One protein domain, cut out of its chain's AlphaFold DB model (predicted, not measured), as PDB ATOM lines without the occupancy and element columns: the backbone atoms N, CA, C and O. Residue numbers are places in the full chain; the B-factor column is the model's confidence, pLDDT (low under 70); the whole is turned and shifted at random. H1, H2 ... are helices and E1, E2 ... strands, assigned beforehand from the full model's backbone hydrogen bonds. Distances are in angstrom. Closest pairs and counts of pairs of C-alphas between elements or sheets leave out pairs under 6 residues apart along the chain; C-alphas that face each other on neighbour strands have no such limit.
ATOM      1  N   GLU A 180     175.900 148.614  75.451       74.69
ATOM      2  CA  GLU A 180     174.540 148.666  76.001       74.69
ATOM      3  C   GLU A 180     174.004 147.303  76.452       74.69
ATOM      4  O   GLU A 180     173.203 147.214  77.379       74.69
ATOM      5  N   LYS A 181     174.429 146.212  75.805       75.81
ATOM      6  CA  LYS A 181     174.007 144.865  76.205       75.81
ATOM      7  C   LYS A 181     174.723 144.426  77.481       75.81
ATOM      8  O   LYS A 181     174.095 143.842  78.352       75.81
ATOM      9  N   LYS A 182     176.008 144.778  77.625       73.12
ATOM     10  CA  LYS A 182     176.772 144.510  78.852       73.12
ATOM     11  C   LYS A 182     176.199 145.232  80.070       73.12
ATOM     12  O   LYS A 182     176.174 144.647  81.144       73.12
ATOM     13  N   THR A 183     175.775 146.489  79.915       79.25
ATOM     14  CA  THR A 183     175.194 147.258  81.027       79.25
ATOM     15  C   THR A 183     173.849 146.681  81.452       79.25
ATOM     16  O   THR A 183     173.628 146.499  82.641       79.25
ATOM     17  N   LYS A 184     173.003 146.277  80.493       85.25
ATOM     18  CA  LYS A 184     171.744 145.570  80.786       85.25
ATOM     19  C   LYS A 184     171.975 144.240  81.500       85.25
ATOM     20  O   LYS A 184     171.357 143.980  82.523       85.25
ATOM     21  N   GLU A 185     172.917 143.433  81.011       82.00
ATOM     22  CA  GLU A 185     173.296 142.175  81.666       82.00
ATOM     23  C   GLU A 185     173.782 142.433  83.108       82.00
ATOM     24  O   GLU A 185     173.374 141.736  84.034       82.00
ATOM     25  N   GLN A 186     174.596 143.472  83.329       82.75
ATOM     26  CA  GLN A 186     175.059 143.876  84.662       82.75
ATOM     27  C   GLN A 186     173.919 144.297  85.596       82.75
ATOM     28  O   GLN A 186     173.924 143.887  86.756       82.75
ATOM     29  N   GLU A 187     172.955 145.082  85.115       87.31
ATOM     30  CA  GLU A 187     171.772 145.495  85.881       87.31
ATOM     31  C   GLU A 187     170.907 144.289  86.274       87.31
ATOM     32  O   GLU A 187     170.561 144.142  87.448       87.31
ATOM     33  N   GLU A 188     170.648 143.372  85.337       88.38
ATOM     34  CA  GLU A 188     169.904 142.129  85.589       88.38
ATOM     35  C   GLU A 188     170.602 141.241  86.634       88.38
ATOM     36  O   GLU A 188     169.953 140.640  87.493       88.38
ATOM     37  N   LEU A 189     171.937 141.191  86.620       87.00
ATOM     38  CA  LEU A 189     172.741 140.478  87.616       87.00
ATOM     39  C   LEU A 189     172.644 141.112  89.018       87.00
ATOM     40  O   LEU A 189     172.586 140.385  90.014       87.00
ATOM     41  N   ILE A 190     172.599 142.449  89.121       88.69
ATOM     42  CA  ILE A 190     172.354 143.149  90.400       88.69
ATOM     43  C   ILE A 190     170.943 142.849  90.898       88.69
ATOM     44  O   ILE A 190     170.753 142.556  92.080       88.69
ATOM     45  N   GLU A 191     169.952 142.919  90.010       92.06
ATOM     46  CA  GLU A 191     168.561 142.647  90.351       92.06
ATOM     47  C   GLU A 191     168.391 141.206  90.845       92.06
ATOM     48  O   GLU A 191     167.775 140.971  91.888       92.06
ATOM     49  N   LEU A 192     169.001 140.241  90.150       91.00
ATOM     50  CA  LEU A 192     168.994 138.838  90.544       91.00
ATOM     51  C   LEU A 192     169.648 138.641  91.911       91.00
ATOM     52  O   LEU A 192     169.069 137.978  92.772       91.00
ATOM     53  N   ARG A 193     170.817 139.254  92.143       91.00
ATOM     54  CA  ARG A 193     171.484 139.231  93.449       91.00
ATOM     55  C   ARG A 193     170.552 139.736  94.544       91.00
ATOM     56  O   ARG A 193     170.387 139.067  95.556       91.00
ATOM     57  N   ASN A 194     169.923 140.891  94.345       91.69
ATOM     58  CA  ASN A 194     169.042 141.486  95.345       91.69
ATOM     59  C   ASN A 194     167.821 140.593  95.625       91.69
ATOM     60  O   ASN A 194     167.461 140.409  96.786       91.69
ATOM     61  N   LYS A 195     167.231 139.975  94.591       92.50
ATOM     62  CA  LYS A 195     166.126 139.012  94.743       92.50
ATOM     63  C   LYS A 195     166.541 137.770  95.530       92.50
ATOM     64  O   LYS A 195     165.827 137.370  96.445       92.50
ATOM     65  N   VAL A 196     167.687 137.170  95.203       91.62
ATOM     66  CA  VAL A 196     168.196 135.972  95.893       91.62
ATOM     67  C   VAL A 196     168.564 136.292  97.342       91.62
ATOM     68  O   VAL A 196     168.165 135.558  98.245       91.62
ATOM     69  N   SER A 197     169.252 137.409  97.589       90.12
ATOM     70  CA  SER A 197     169.578 137.863  98.945       90.12
ATOM     71  C   SER A 197     168.322 138.107  99.782       90.12
ATOM     72  O   SER A 197     168.259 137.670 100.930       90.12
ATOM     73  N   LEU A 198     167.296 138.746  99.205       91.75
ATOM     74  CA  LEU A 198     166.008 138.948  99.869       91.75
ATOM     75  C   LEU A 198     165.318 137.617 100.168       91.75
ATOM     76  O   LEU A 198     164.803 137.441 101.267       91.75
ATOM     77  N   PHE A 199     165.327 136.673  99.226       92.25
ATOM     78  CA  PHE A 199     164.740 135.351  99.425       92.25
ATOM     79  C   PHE A 199     165.401 134.597 100.589       92.25
ATOM     80  O   PHE A 199     164.698 134.066 101.447       92.25
ATOM     81  N   VAL A 200     166.736 134.599 100.667       89.12
ATOM     82  CA  VAL A 200     167.478 133.973 101.778       89.12
ATOM     83  C   VAL A 200     167.171 134.664 103.107       89.12
ATOM     84  O   VAL A 200     166.926 133.987 104.105       89.12
ATOM     85  N   TYR A 201     167.135 135.999 103.127       91.00
ATOM     86  CA  TYR A 201     166.765 136.756 104.322       91.00
ATOM     87  C   TYR A 201     165.341 136.428 104.789       91.00
ATOM     88  O   TYR A 201     165.132 136.148 105.967       91.00
ATOM     89  N   LEU A 202     164.375 136.404 103.869       93.50
ATOM     90  CA  LEU A 202     162.974 136.112 104.163       93.50
ATOM     91  C   LEU A 202     162.807 134.679 104.681       93.50
ATOM     92  O   LEU A 202     162.105 134.467 105.666       93.50
ATOM     93  N   LEU A 203     163.491 133.704 104.081       90.31
ATOM     94  CA  LEU A 203     163.453 132.311 104.528       90.31
ATOM     95  C   LEU A 203     164.035 132.153 105.942       90.31
ATOM     96  O   LEU A 203     163.432 131.480 106.779       90.31
ATOM     97  N   ASN A 204     165.148 132.829 106.240       89.12
ATOM     98  CA  ASN A 204     165.717 132.864 107.588       89.12
ATOM     99  C   ASN A 204     164.787 133.571 108.585       89.12
ATOM    100  O   ASN A 204     164.612 133.085 109.700       89.12
ATOM    101  N   ALA A 205     164.152 134.679 108.191       92.94
ATOM    102  CA  ALA A 205     163.187 135.385 109.026       92.94
ATOM    103  C   ALA A 205     161.970 134.503 109.343       92.94
ATOM    104  O   ALA A 205     161.601 134.390 110.506       92.94
ATOM    105  N   ILE A 206     161.411 133.804 108.346       91.25
ATOM    106  CA  ILE A 206     160.333 132.825 108.555       91.25
ATOM    107  C   ILE A 206     160.784 131.734 109.522       91.25
ATOM    108  O   ILE A 206     160.045 131.416 110.450       91.25
ATOM    109  N   LEU A 207     161.984 131.172 109.341       86.31
ATOM    110  CA  LEU A 207     162.505 130.142 110.237       86.31
ATOM    111  C   LEU A 207     162.583 130.654 111.682       86.31
ATOM    112  O   LEU A 207     162.100 129.980 112.589       86.31
ATOM    113  N   VAL A 208     163.123 131.856 111.897       89.56
ATOM    114  CA  VAL A 208     163.200 132.484 113.225       89.56
ATOM    115  C   VAL A 208     161.807 132.759 113.790       89.56
ATOM    116  O   VAL A 208     161.564 132.443 114.950       89.56
ATOM    117  N   THR A 209     160.870 133.284 112.997       89.88
ATOM    118  CA  THR A 209     159.489 133.542 113.434       89.88
ATOM    119  C   THR A 209     158.760 132.259 113.816       89.88
ATOM    120  O   THR A 209     158.086 132.229 114.841       89.88
ATOM    121  N   VAL A 210     158.902 131.188 113.032       87.81
ATOM    122  CA  VAL A 210     158.295 129.886 113.339       87.81
ATOM    123  C   VAL A 210     158.920 129.291 114.599       87.81
ATOM    124  O   VAL A 210     158.186 128.832 115.472       87.81
ATOM    125  N   MET A 211     160.248 129.340 114.735       85.06
ATOM    126  CA  MET A 211     160.936 128.866 115.940       85.06
ATOM    127  C   MET A 211     160.499 129.652 117.174       85.06
ATOM    128  O   MET A 211     160.101 129.045 118.163       85.06
ATOM    129  N   PHE A 212     160.483 130.983 117.089       87.38
ATOM    130  CA  PHE A 212     160.019 131.854 118.162       87.38
ATOM    131  C   PHE A 212     158.547 131.596 118.515       87.38
ATOM    132  O   PHE A 212     158.193 131.468 119.685       87.38
ATOM    133  N   GLY A 213     157.676 131.456 117.514       86.25
ATOM    134  CA  GLY A 213     156.268 131.127 117.721       86.25
ATOM    135  C   GLY A 213     156.094 129.802 118.461       86.25
ATOM    136  O   GLY A 213     155.353 129.737 119.440       86.25
ATOM    137  N   LEU A 214     156.827 128.762 118.058       79.75
ATOM    138  CA  LEU A 214     156.794 127.464 118.732       79.75
ATOM    139  C   LEU A 214     157.354 127.523 120.155       79.75
ATOM    140  O   LEU A 214     156.780 126.893 121.042       79.75
ATOM    141  N   THR A 215     158.420 128.292 120.406       79.31
ATOM    142  CA  THR A 215     158.950 128.465 121.767       79.31
ATOM    143  C   THR A 215     157.962 129.196 122.666       79.31
ATOM    144  O   THR A 215     157.749 128.764 123.792       79.31
ATOM    145  N   GLN A 216     157.292 130.244 122.171       81.81
ATOM    146  CA  GLN A 216     156.289 130.967 122.956       81.81
ATOM    147  C   GLN A 216     155.092 130.072 123.280       81.81
ATOM    148  O   GLN A 216     154.659 130.011 124.427       81.81
ATOM    149  N   VAL A 217     154.571 129.337 122.293       78.94
ATOM    150  CA  VAL A 217     153.436 128.432 122.519       78.94
ATOM    151  C   VAL A 217     153.790 127.336 123.525       78.94
ATOM    152  O   VAL A 217     152.953 127.013 124.363       78.94
ATOM    153  N   ASN A 218     155.017 126.808 123.485       73.50
ATOM    154  CA  ASN A 218     155.487 125.813 124.446       73.50
ATOM    155  C   ASN A 218     155.609 126.375 125.877       73.50
ATOM    156  O   ASN A 218     155.296 125.671 126.824       73.50
ATOM    157  N   THR A 219     156.022 127.636 126.042       73.56
ATOM    158  CA  THR A 219     156.158 128.278 127.366       73.56
ATOM    159  C   THR A 219     154.816 128.707 127.965       73.56
ATOM    160  O   THR A 219     154.622 128.623 129.172       73.56
ATOM    161  N   PHE A 220     153.875 129.194 127.148       69.62
ATOM    162  CA  PHE A 220     152.567 129.658 127.640       69.62
ATOM    163  C   PHE A 220     151.554 128.532 127.834       69.62
ATOM    164  O   PHE A 220     150.592 128.686 128.586       69.62
ATOM    165  N   LYS A 221     151.726 127.423 127.118       61.47
ATOM    166  CA  LYS A 221     150.885 126.241 127.234       61.47
ATOM    167  C   LYS A 221     151.804 125.050 127.470       61.47
ATOM    168  O   LYS A 221     152.230 124.416 126.508       61.47
ATOM    169  N   ASP A 222     151.992 124.669 128.735       58.31
ATOM    170  CA  ASP A 222     152.593 123.375 129.123       58.31
ATOM    171  C   ASP A 222     151.903 122.168 128.431       58.31
ATOM    172  O   ASP A 222     152.410 121.046 128.410       58.31
ATOM    173  N   SER A 223     150.741 122.398 127.810       52.78
ATOM    174  CA  SER A 223     149.955 121.442 127.038       52.78
ATOM    175  C   SER A 223     150.321 121.320 125.549       52.78
ATOM    176  O   SER A 223     149.604 120.614 124.842       52.78
ATOM    177  N   LEU A 224     151.354 121.999 125.022       55.34
ATOM    178  CA  LEU A 224     151.826 121.732 123.649       55.34
ATOM    179  C   LEU A 224     152.910 120.649 123.589       55.34
ATOM    180  O   LEU A 224     153.614 120.515 122.592       55.34
ATOM    181  N   SER A 225     153.026 119.837 124.633       56.19
ATOM    182  CA  SER A 225     153.607 118.515 124.485       56.19
ATOM    183  C   SER A 225     152.587 117.628 123.775       56.19
ATOM    184  O   SER A 225     151.531 117.303 124.318       56.19
ATOM    185  N   ILE A 226     152.873 117.250 122.526       62.38
ATOM    186  CA  ILE A 226     152.132 116.168 121.872       62.38
ATOM    187  C   ILE A 226     152.454 114.919 122.691       62.38
ATOM    188  O   ILE A 226     153.532 114.340 122.551       62.38
ATOM    189  N   SER A 227     151.557 114.571 123.613       57.94
ATOM    190  CA  SER A 227     151.642 113.346 124.390       57.94
ATOM    191  C   SER A 227     151.223 112.209 123.474       57.94
ATOM    192  O   SER A 227     150.044 111.987 123.204       57.94
ATOM    193  N   ILE A 228     152.211 111.507 122.930       65.50
ATOM    194  CA  ILE A 228     151.938 110.230 122.283       65.50
ATOM    195  C   ILE A 228     151.792 109.215 123.414       65.50
ATOM    196  O   ILE A 228     152.666 109.094 124.275       65.50
ATOM    197  N   ILE A 229     150.648 108.536 123.447       59.91
ATOM    198  CA  ILE A 229     150.373 107.478 124.415       59.91
ATOM    199  C   ILE A 229     151.197 106.266 123.977       59.91
ATOM    200  O   ILE A 229     150.819 105.563 123.041       59.91
ATOM    201  N   CYS A 230     152.331 106.045 124.633       59.72
ATOM    202  CA  CYS A 230     153.116 104.824 124.504       59.72
ATOM    203  C   CYS A 230     153.008 104.071 125.831       59.72
ATOM    204  O   CYS A 230     153.391 104.609 126.867       59.72
ATOM    205  N   ASP A 231     152.453 102.857 125.809       56.62
ATOM    206  CA  ASP A 231     152.380 101.943 126.960       56.62
ATOM    207  C   ASP A 231     152.011 102.623 128.291       56.62
ATOM    208  O   ASP A 231     152.766 102.605 129.265       56.62
ATOM    209  N   ASN A 232     150.830 103.251 128.321       63.91
ATOM    210  CA  ASN A 232     150.232 103.893 129.499       63.91
ATOM    211  C   ASN A 232     151.026 105.060 130.116       63.91
ATOM    212  O   ASN A 232     150.592 105.604 131.130       63.91
ATOM    213  N   ASN A 233     152.125 105.500 129.494       63.22
ATOM    214  CA  ASN A 233     152.866 106.690 129.895       63.22
ATOM    215  C   ASN A 233     152.759 107.763 128.799       63.22
ATOM    216  O   ASN A 233     153.129 107.511 127.648       63.22
ATOM    217  N   PRO A 234     152.262 108.970 129.115       63.91
ATOM    218  CA  PRO A 234     152.279 110.064 128.158       63.91
ATOM    219  C   PRO A 234     153.727 110.524 127.953       63.91
ATOM    220  O   PRO A 234     154.337 111.104 128.849       63.91
ATOM    221  N   VAL A 235     154.288 110.263 126.770       66.62
ATOM    222  CA  VAL A 235     155.612 110.772 126.394       66.62
ATOM    223  C   VAL A 235     155.435 112.107 125.683       66.62
ATOM    224  O   VAL A 235     154.889 112.175 124.582       66.62
ATOM    225  N   SER A 236     155.909 113.172 126.321       66.06
ATOM    226  CA  SER A 236     155.894 114.536 125.793       66.06
ATOM    227  C   SER A 236     157.022 114.744 124.781       66.06
ATOM    228  O   SER A 236     158.190 114.827 125.155       66.06
ATOM    229  N   ILE A 237     156.692 114.848 123.492       72.56
ATOM    230  CA  ILE A 237     157.680 115.191 122.455       72.56
ATOM    231  C   ILE A 237     157.806 116.709 122.357       72.56
ATOM    232  O   ILE A 237     156.798 117.411 122.275       72.56
ATOM    233  N   VAL A 238     159.044 117.213 122.312       75.94
ATOM    234  CA  VAL A 238     159.325 118.642 122.119       75.94
ATOM    235  C   VAL A 238     159.011 119.032 120.663       75.94
ATOM    236  O   VAL A 238     159.703 118.571 119.749       75.94
ATOM    237  N   PRO A 239     158.023 119.909 120.406       76.38
ATOM    238  CA  PRO A 239     157.584 120.250 119.046       76.38
ATOM    239  C   PRO A 239     158.690 120.833 118.155       76.38
ATOM    240  O   PRO A 239     158.679 120.645 116.939       76.38
ATOM    241  N   ILE A 240     159.681 121.502 118.755       80.31
ATOM    242  CA  ILE A 240     160.803 122.110 118.030       80.31
ATOM    243  C   ILE A 240     161.703 121.066 117.354       80.31
ATOM    244  O   ILE A 240     162.125 121.253 116.212       80.31
ATOM    245  N   ALA A 241     161.946 119.938 118.028       80.94
ATOM    246  CA  ALA A 241     162.759 118.852 117.497       80.94
ATOM    247  C   ALA A 241     162.038 118.150 116.340       80.94
ATOM    248  O   ALA A 241     162.666 117.783 115.348       80.94
ATOM    249  N   LEU A 242     160.708 118.032 116.429       82.75
ATOM    250  CA  LEU A 242     159.876 117.488 115.360       82.75
ATOM    251  C   LEU A 242     159.879 118.398 114.126       82.75
ATOM    252  O   LEU A 242     160.063 117.904 113.015       82.75
ATOM    253  N   LEU A 243     159.745 119.718 114.301       83.44
ATOM    254  CA  LEU A 243     159.839 120.665 113.185       83.44
ATOM    255  C   LEU A 243     161.207 120.570 112.493       83.44
ATOM    256  O   LEU A 243     161.271 120.484 111.265       83.44
ATOM    257  N   PHE A 244     162.292 120.548 113.273       84.38
ATOM    258  CA  PHE A 244     163.643 120.400 112.735       84.38
ATOM    259  C   PHE A 244     163.807 119.084 111.965       84.38
ATOM    260  O   PHE A 244     164.333 119.090 110.853       84.38
ATOM    261  N   ALA A 245     163.296 117.972 112.500       87.50
ATOM    262  CA  ALA A 245     163.340 116.670 111.837       87.50
ATOM    263  C   ALA A 245     162.573 116.660 110.504       87.50
ATOM    264  O   ALA A 245     163.063 116.093 109.527       87.50
ATOM    265  N   VAL A 246     161.409 117.313 110.425       88.06
ATOM    266  CA  VAL A 246     160.621 117.409 109.183       88.06
ATOM    267  C   VAL A 246     161.341 118.254 108.133       88.06
ATOM    268  O   VAL A 246     161.473 117.820 106.988       88.06
ATOM    269  N   VAL A 247     161.843 119.436 108.507       88.19
ATOM    270  CA  VAL A 247     162.584 120.313 107.583       88.19
ATOM    271  C   VAL A 247     163.858 119.622 107.095       88.19
ATOM    272  O   VAL A 247     164.128 119.600 105.895       88.19
ATOM    273  N   PHE A 248     164.616 119.001 107.999       89.88
ATOM    274  CA  PHE A 248     165.826 118.266 107.646       89.88
ATOM    275  C   PHE A 248     165.523 117.047 106.767       89.88
ATOM    276  O   PHE A 248     166.197 116.833 105.762       89.88
ATOM    277  N   GLY A 249     164.465 116.291 107.073       93.69
ATOM    278  CA  GLY A 249     164.001 115.181 106.241       93.69
ATOM    279  C   GLY A 249     163.611 115.627 104.830       93.69
ATOM    280  O   GLY A 249     163.959 114.966 103.852       93.69
ATOM    281  N   PHE A 250     162.960 116.785 104.703       92.69
ATOM    282  CA  PHE A 250     162.636 117.377 103.407       92.69
ATOM    283  C   PHE A 250     163.887 117.816 102.628       92.69
ATOM    284  O   PHE A 250     163.993 117.538 101.433       92.69
ATOM    285  N   LEU A 251     164.872 118.433 103.293       91.00
ATOM    286  CA  LEU A 251     166.157 118.779 102.672       91.00
ATOM    287  C   LEU A 251     166.917 117.532 102.199       91.00
ATOM    288  O   LEU A 251     167.422 117.519 101.076       91.00
ATOM    289  N   LEU A 252     166.940 116.464 103.004       91.69
ATOM    290  CA  LEU A 252     167.530 115.181 102.614       91.69
ATOM    291  C   LEU A 252     166.810 114.553 101.417       91.69
ATOM    292  O   LEU A 252     167.466 113.993 100.540       91.69
ATOM    293  N   LEU A 253     165.481 114.669 101.338       94.94
ATOM    294  CA  LEU A 253     164.711 114.188 100.192       94.94
ATOM    295  C   LEU A 253     165.078 114.952  98.914       94.94
ATOM    296  O   LEU A 253     165.338 114.329  97.884       94.94
ATOM    297  N   ILE A 254     165.152 116.286  98.974       94.94
ATOM    298  CA  ILE A 254     165.597 117.107  97.837       94.94
ATOM    299  C   ILE A 254     167.018 116.720  97.428       94.94
ATOM    300  O   ILE A 254     167.283 116.518  96.243       94.94
ATOM    301  N   GLN A 255     167.928 116.581  98.395       93.31
ATOM    302  CA  GLN A 255     169.304 116.175  98.131       93.31
ATOM    303  C   GLN A 255     169.355 114.797  97.463       93.31
ATOM    304  O   GLN A 255     170.064 114.628  96.473       93.31
ATOM    305  N   PHE A 256     168.571 113.828  97.938       95.50
ATOM    306  CA  PHE A 256     168.474 112.503  97.332       95.50
ATOM    307  C   PHE A 256     167.990 112.573  95.879       95.50
ATOM    308  O   PHE A 256     168.607 111.970  95.002       95.50
ATOM    309  N   LEU A 257     166.941 113.354  95.597       94.94
ATOM    310  CA  LEU A 257     166.432 113.546  94.237       94.94
ATOM    311  C   LEU A 257     167.445 114.256  93.330       94.94
ATOM    312  O   LEU A 257     167.592 113.875  92.172       94.94
ATOM    313  N   CYS A 258     168.177 115.243  93.849       95.12
ATOM    314  CA  CYS A 258     169.243 115.926  93.119       95.12
ATOM    315  C   CYS A 258     170.380 114.958  92.761       95.12
ATOM    316  O   CYS A 258     170.787 114.875  91.602       95.12
ATOM    317  N   MET A 259     170.829 114.149  93.725       92.50
ATOM    318  CA  MET A 259     171.845 113.119  93.491       92.50
ATOM    319  C   MET A 259     171.354 112.047  92.511       92.50
ATOM    320  O   MET A 259     172.122 111.583  91.668       92.50
ATOM    321  N   LEU A 260     170.070 111.686  92.572       93.88
ATOM    322  CA  LEU A 260     169.442 110.753  91.644       93.88
ATOM    323  C   LEU A 260     169.378 111.331  90.221       93.88
ATOM    324  O   LEU A 260     169.756 110.652  89.269       93.88
ATOM    325  N   TYR A 261     168.963 112.591  90.068       95.12
ATOM    326  CA  TYR A 261     168.949 113.288  88.780       95.12
ATOM    327  C   TYR A 261     170.357 113.406  88.194       95.12
ATOM    328  O   TYR A 261     170.572 113.065  87.031       95.12
ATOM    329  N   HIS A 262     171.332 113.816  89.007       92.06
ATOM    330  CA  HIS A 262     172.733 113.861  88.605       92.06
ATOM    331  C   HIS A 262     173.204 112.481  88.130       92.06
ATOM    332  O   HIS A 262     173.797 112.360  87.060       92.06
ATOM    333  N   ARG A 263     172.860 111.416  88.868       91.75
ATOM    334  CA  ARG A 263     173.183 110.040  88.481       91.75
ATOM    335  C   ARG A 263     172.558 109.655  87.139       91.75
ATOM    336  O   ARG A 263     173.251 109.063  86.316       91.75
ATOM    337  N   PHE A 264     171.295 109.998  86.893       93.94
ATOM    338  CA  PHE A 264     170.647 109.764  85.600       93.94
ATOM    339  C   PHE A 264     171.290 110.566  84.464       93.94
ATOM    340  O   PHE A 264     171.500 110.012  83.387       93.94
ATOM    341  N   SER A 265     171.665 111.823  84.705       89.38
ATOM    342  CA  SER A 265     172.386 112.657  83.734       89.38
ATOM    343  C   SER A 265     173.707 112.006  83.313       89.38
ATOM    344  O   SER A 265     173.980 111.846  82.121       89.38
ATOM    345  N   THR A 266     174.484 111.503  84.279       93.00
ATOM    346  CA  THR A 266     175.712 110.755  83.985       93.00
ATOM    347  C   THR A 266     175.425 109.456  83.226       93.00
ATOM    348  O   THR A 266     176.160 109.125  82.300       93.00
ATOM    349  N   LEU A 267     174.352 108.726  83.556       90.19
ATOM    350  CA  LEU A 267     173.968 107.507  82.831       90.19
ATOM    351  C   LEU A 267     173.608 107.785  81.366       90.19
ATOM    352  O   LEU A 267     173.999 107.010  80.499       90.19
ATOM    353  N   ILE A 268     172.907 108.886  81.078       89.81
ATOM    354  CA  ILE A 268     172.599 109.302  79.703       89.81
ATOM    355  C   ILE A 268     173.890 109.638  78.953       89.81
ATOM    356  O   ILE A 268     174.065 109.194  77.821       89.81
ATOM    357  N   HIS A 269     174.814 110.362  79.591       86.38
ATOM    358  CA  HIS A 269     176.112 110.678  78.995       86.38
ATOM    359  C   HIS A 269     176.916 109.410  78.677       86.38
ATOM    360  O   HIS A 269     177.407 109.264  77.562       86.38
ATOM    361  N   ILE A 270     176.993 108.464  79.620       89.88
ATOM    362  CA  ILE A 270     177.658 107.170  79.414       89.88
ATOM    363  C   ILE A 270     176.963 106.385  78.297       89.88
ATOM    364  O   ILE A 270     177.627 105.858  77.412       89.88
ATOM    365  N   SER A 271     175.629 106.336  78.284       84.12
ATOM    366  CA  SER A 271     174.866 105.650  77.235       84.12
ATOM    367  C   SER A 271     175.090 106.259  75.850       84.12
ATOM    368  O   SER A 271     175.001 105.531  74.867       84.12
ATOM    369  N   ALA A 272     175.351 107.563  75.761       87.38
ATOM    370  CA  ALA A 272     175.676 108.238  74.509       87.38
ATOM    371  C   ALA A 272     177.141 108.035  74.086       87.38
ATOM    372  O   ALA A 272     177.427 108.067  72.895       87.38
ATOM    373  N   SER A 273     178.055 107.821  75.040       83.44
ATOM    374  CA  SER A 273     179.480 107.571  74.779       83.44
ATOM    375  C   SER A 273     179.840 106.088  74.646       83.44
ATOM    376  O   SER A 273     180.999 105.768  74.408       83.44
ATOM    377  N   THR A 274     178.891 105.173  74.863       80.75
ATOM    378  CA  THR A 274     179.127 103.739  74.663       80.75
ATOM    379  C   THR A 274     178.826 103.407  73.205       80.75
ATOM    380  O   THR A 274     177.663 103.301  72.815       80.75
TER     381      THR A 274
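What this domain is: This is residues 180 to 274 of the 466 residues of an uncharacterized protein of Mytilus galloprovincialis (UniProt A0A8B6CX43). A small hairpin of strands E1 and E2 sits at the closed end of an open V made by two long helices, H1 and H2; residues 180 to 209 of H1 and 245 to 274, mostly H2, stand free. The printed part has 95 residues, with the order H1, E1, E2, H2, an antiparallel sheet E1 - E2, and the class mostly helix. It is extended, with a radius of gyration of the C-alphas of 22.6 A, and only just flat, spanning 67 by 45 by 8 A.

Where its parts are: E1 is residues 226 to 230, 11.7 A long, and E2 residues 233 to 237, 12.3 A. H1, residues 180 to 220, runs 59.3 A from C-alpha 180 at (174.540, 148.666, 76.001). H2, residues 239 to 273, runs 51.0 A to C-alpha 273 at (179.480, 107.571, 74.779).

How they stand to each other: The hairpin E1 and E2 is antiparallel at 142 degrees, with N 233 and O 230 3.0 A apart, within hydrogen-bond range. H1 is apart from E2. H1, with residues 211 to 215 alone, touches residues 239 to 240 of H2; the closest C-alphas, of Leu 214 and Ile 240, are 6.7 A apart. Their tilt of 36 degrees is only just steep, opposite ways. In H1 and H2 every O i to N i+4 pair is within hydrogen-bond range.

The domain as a whole: The C-alphas farthest apart, of Glu 180 and Asn 232, are 73.9 A apart. The printed part has no cut, the three links are tight, and pLDDT is under 70 at residues 220 to 236.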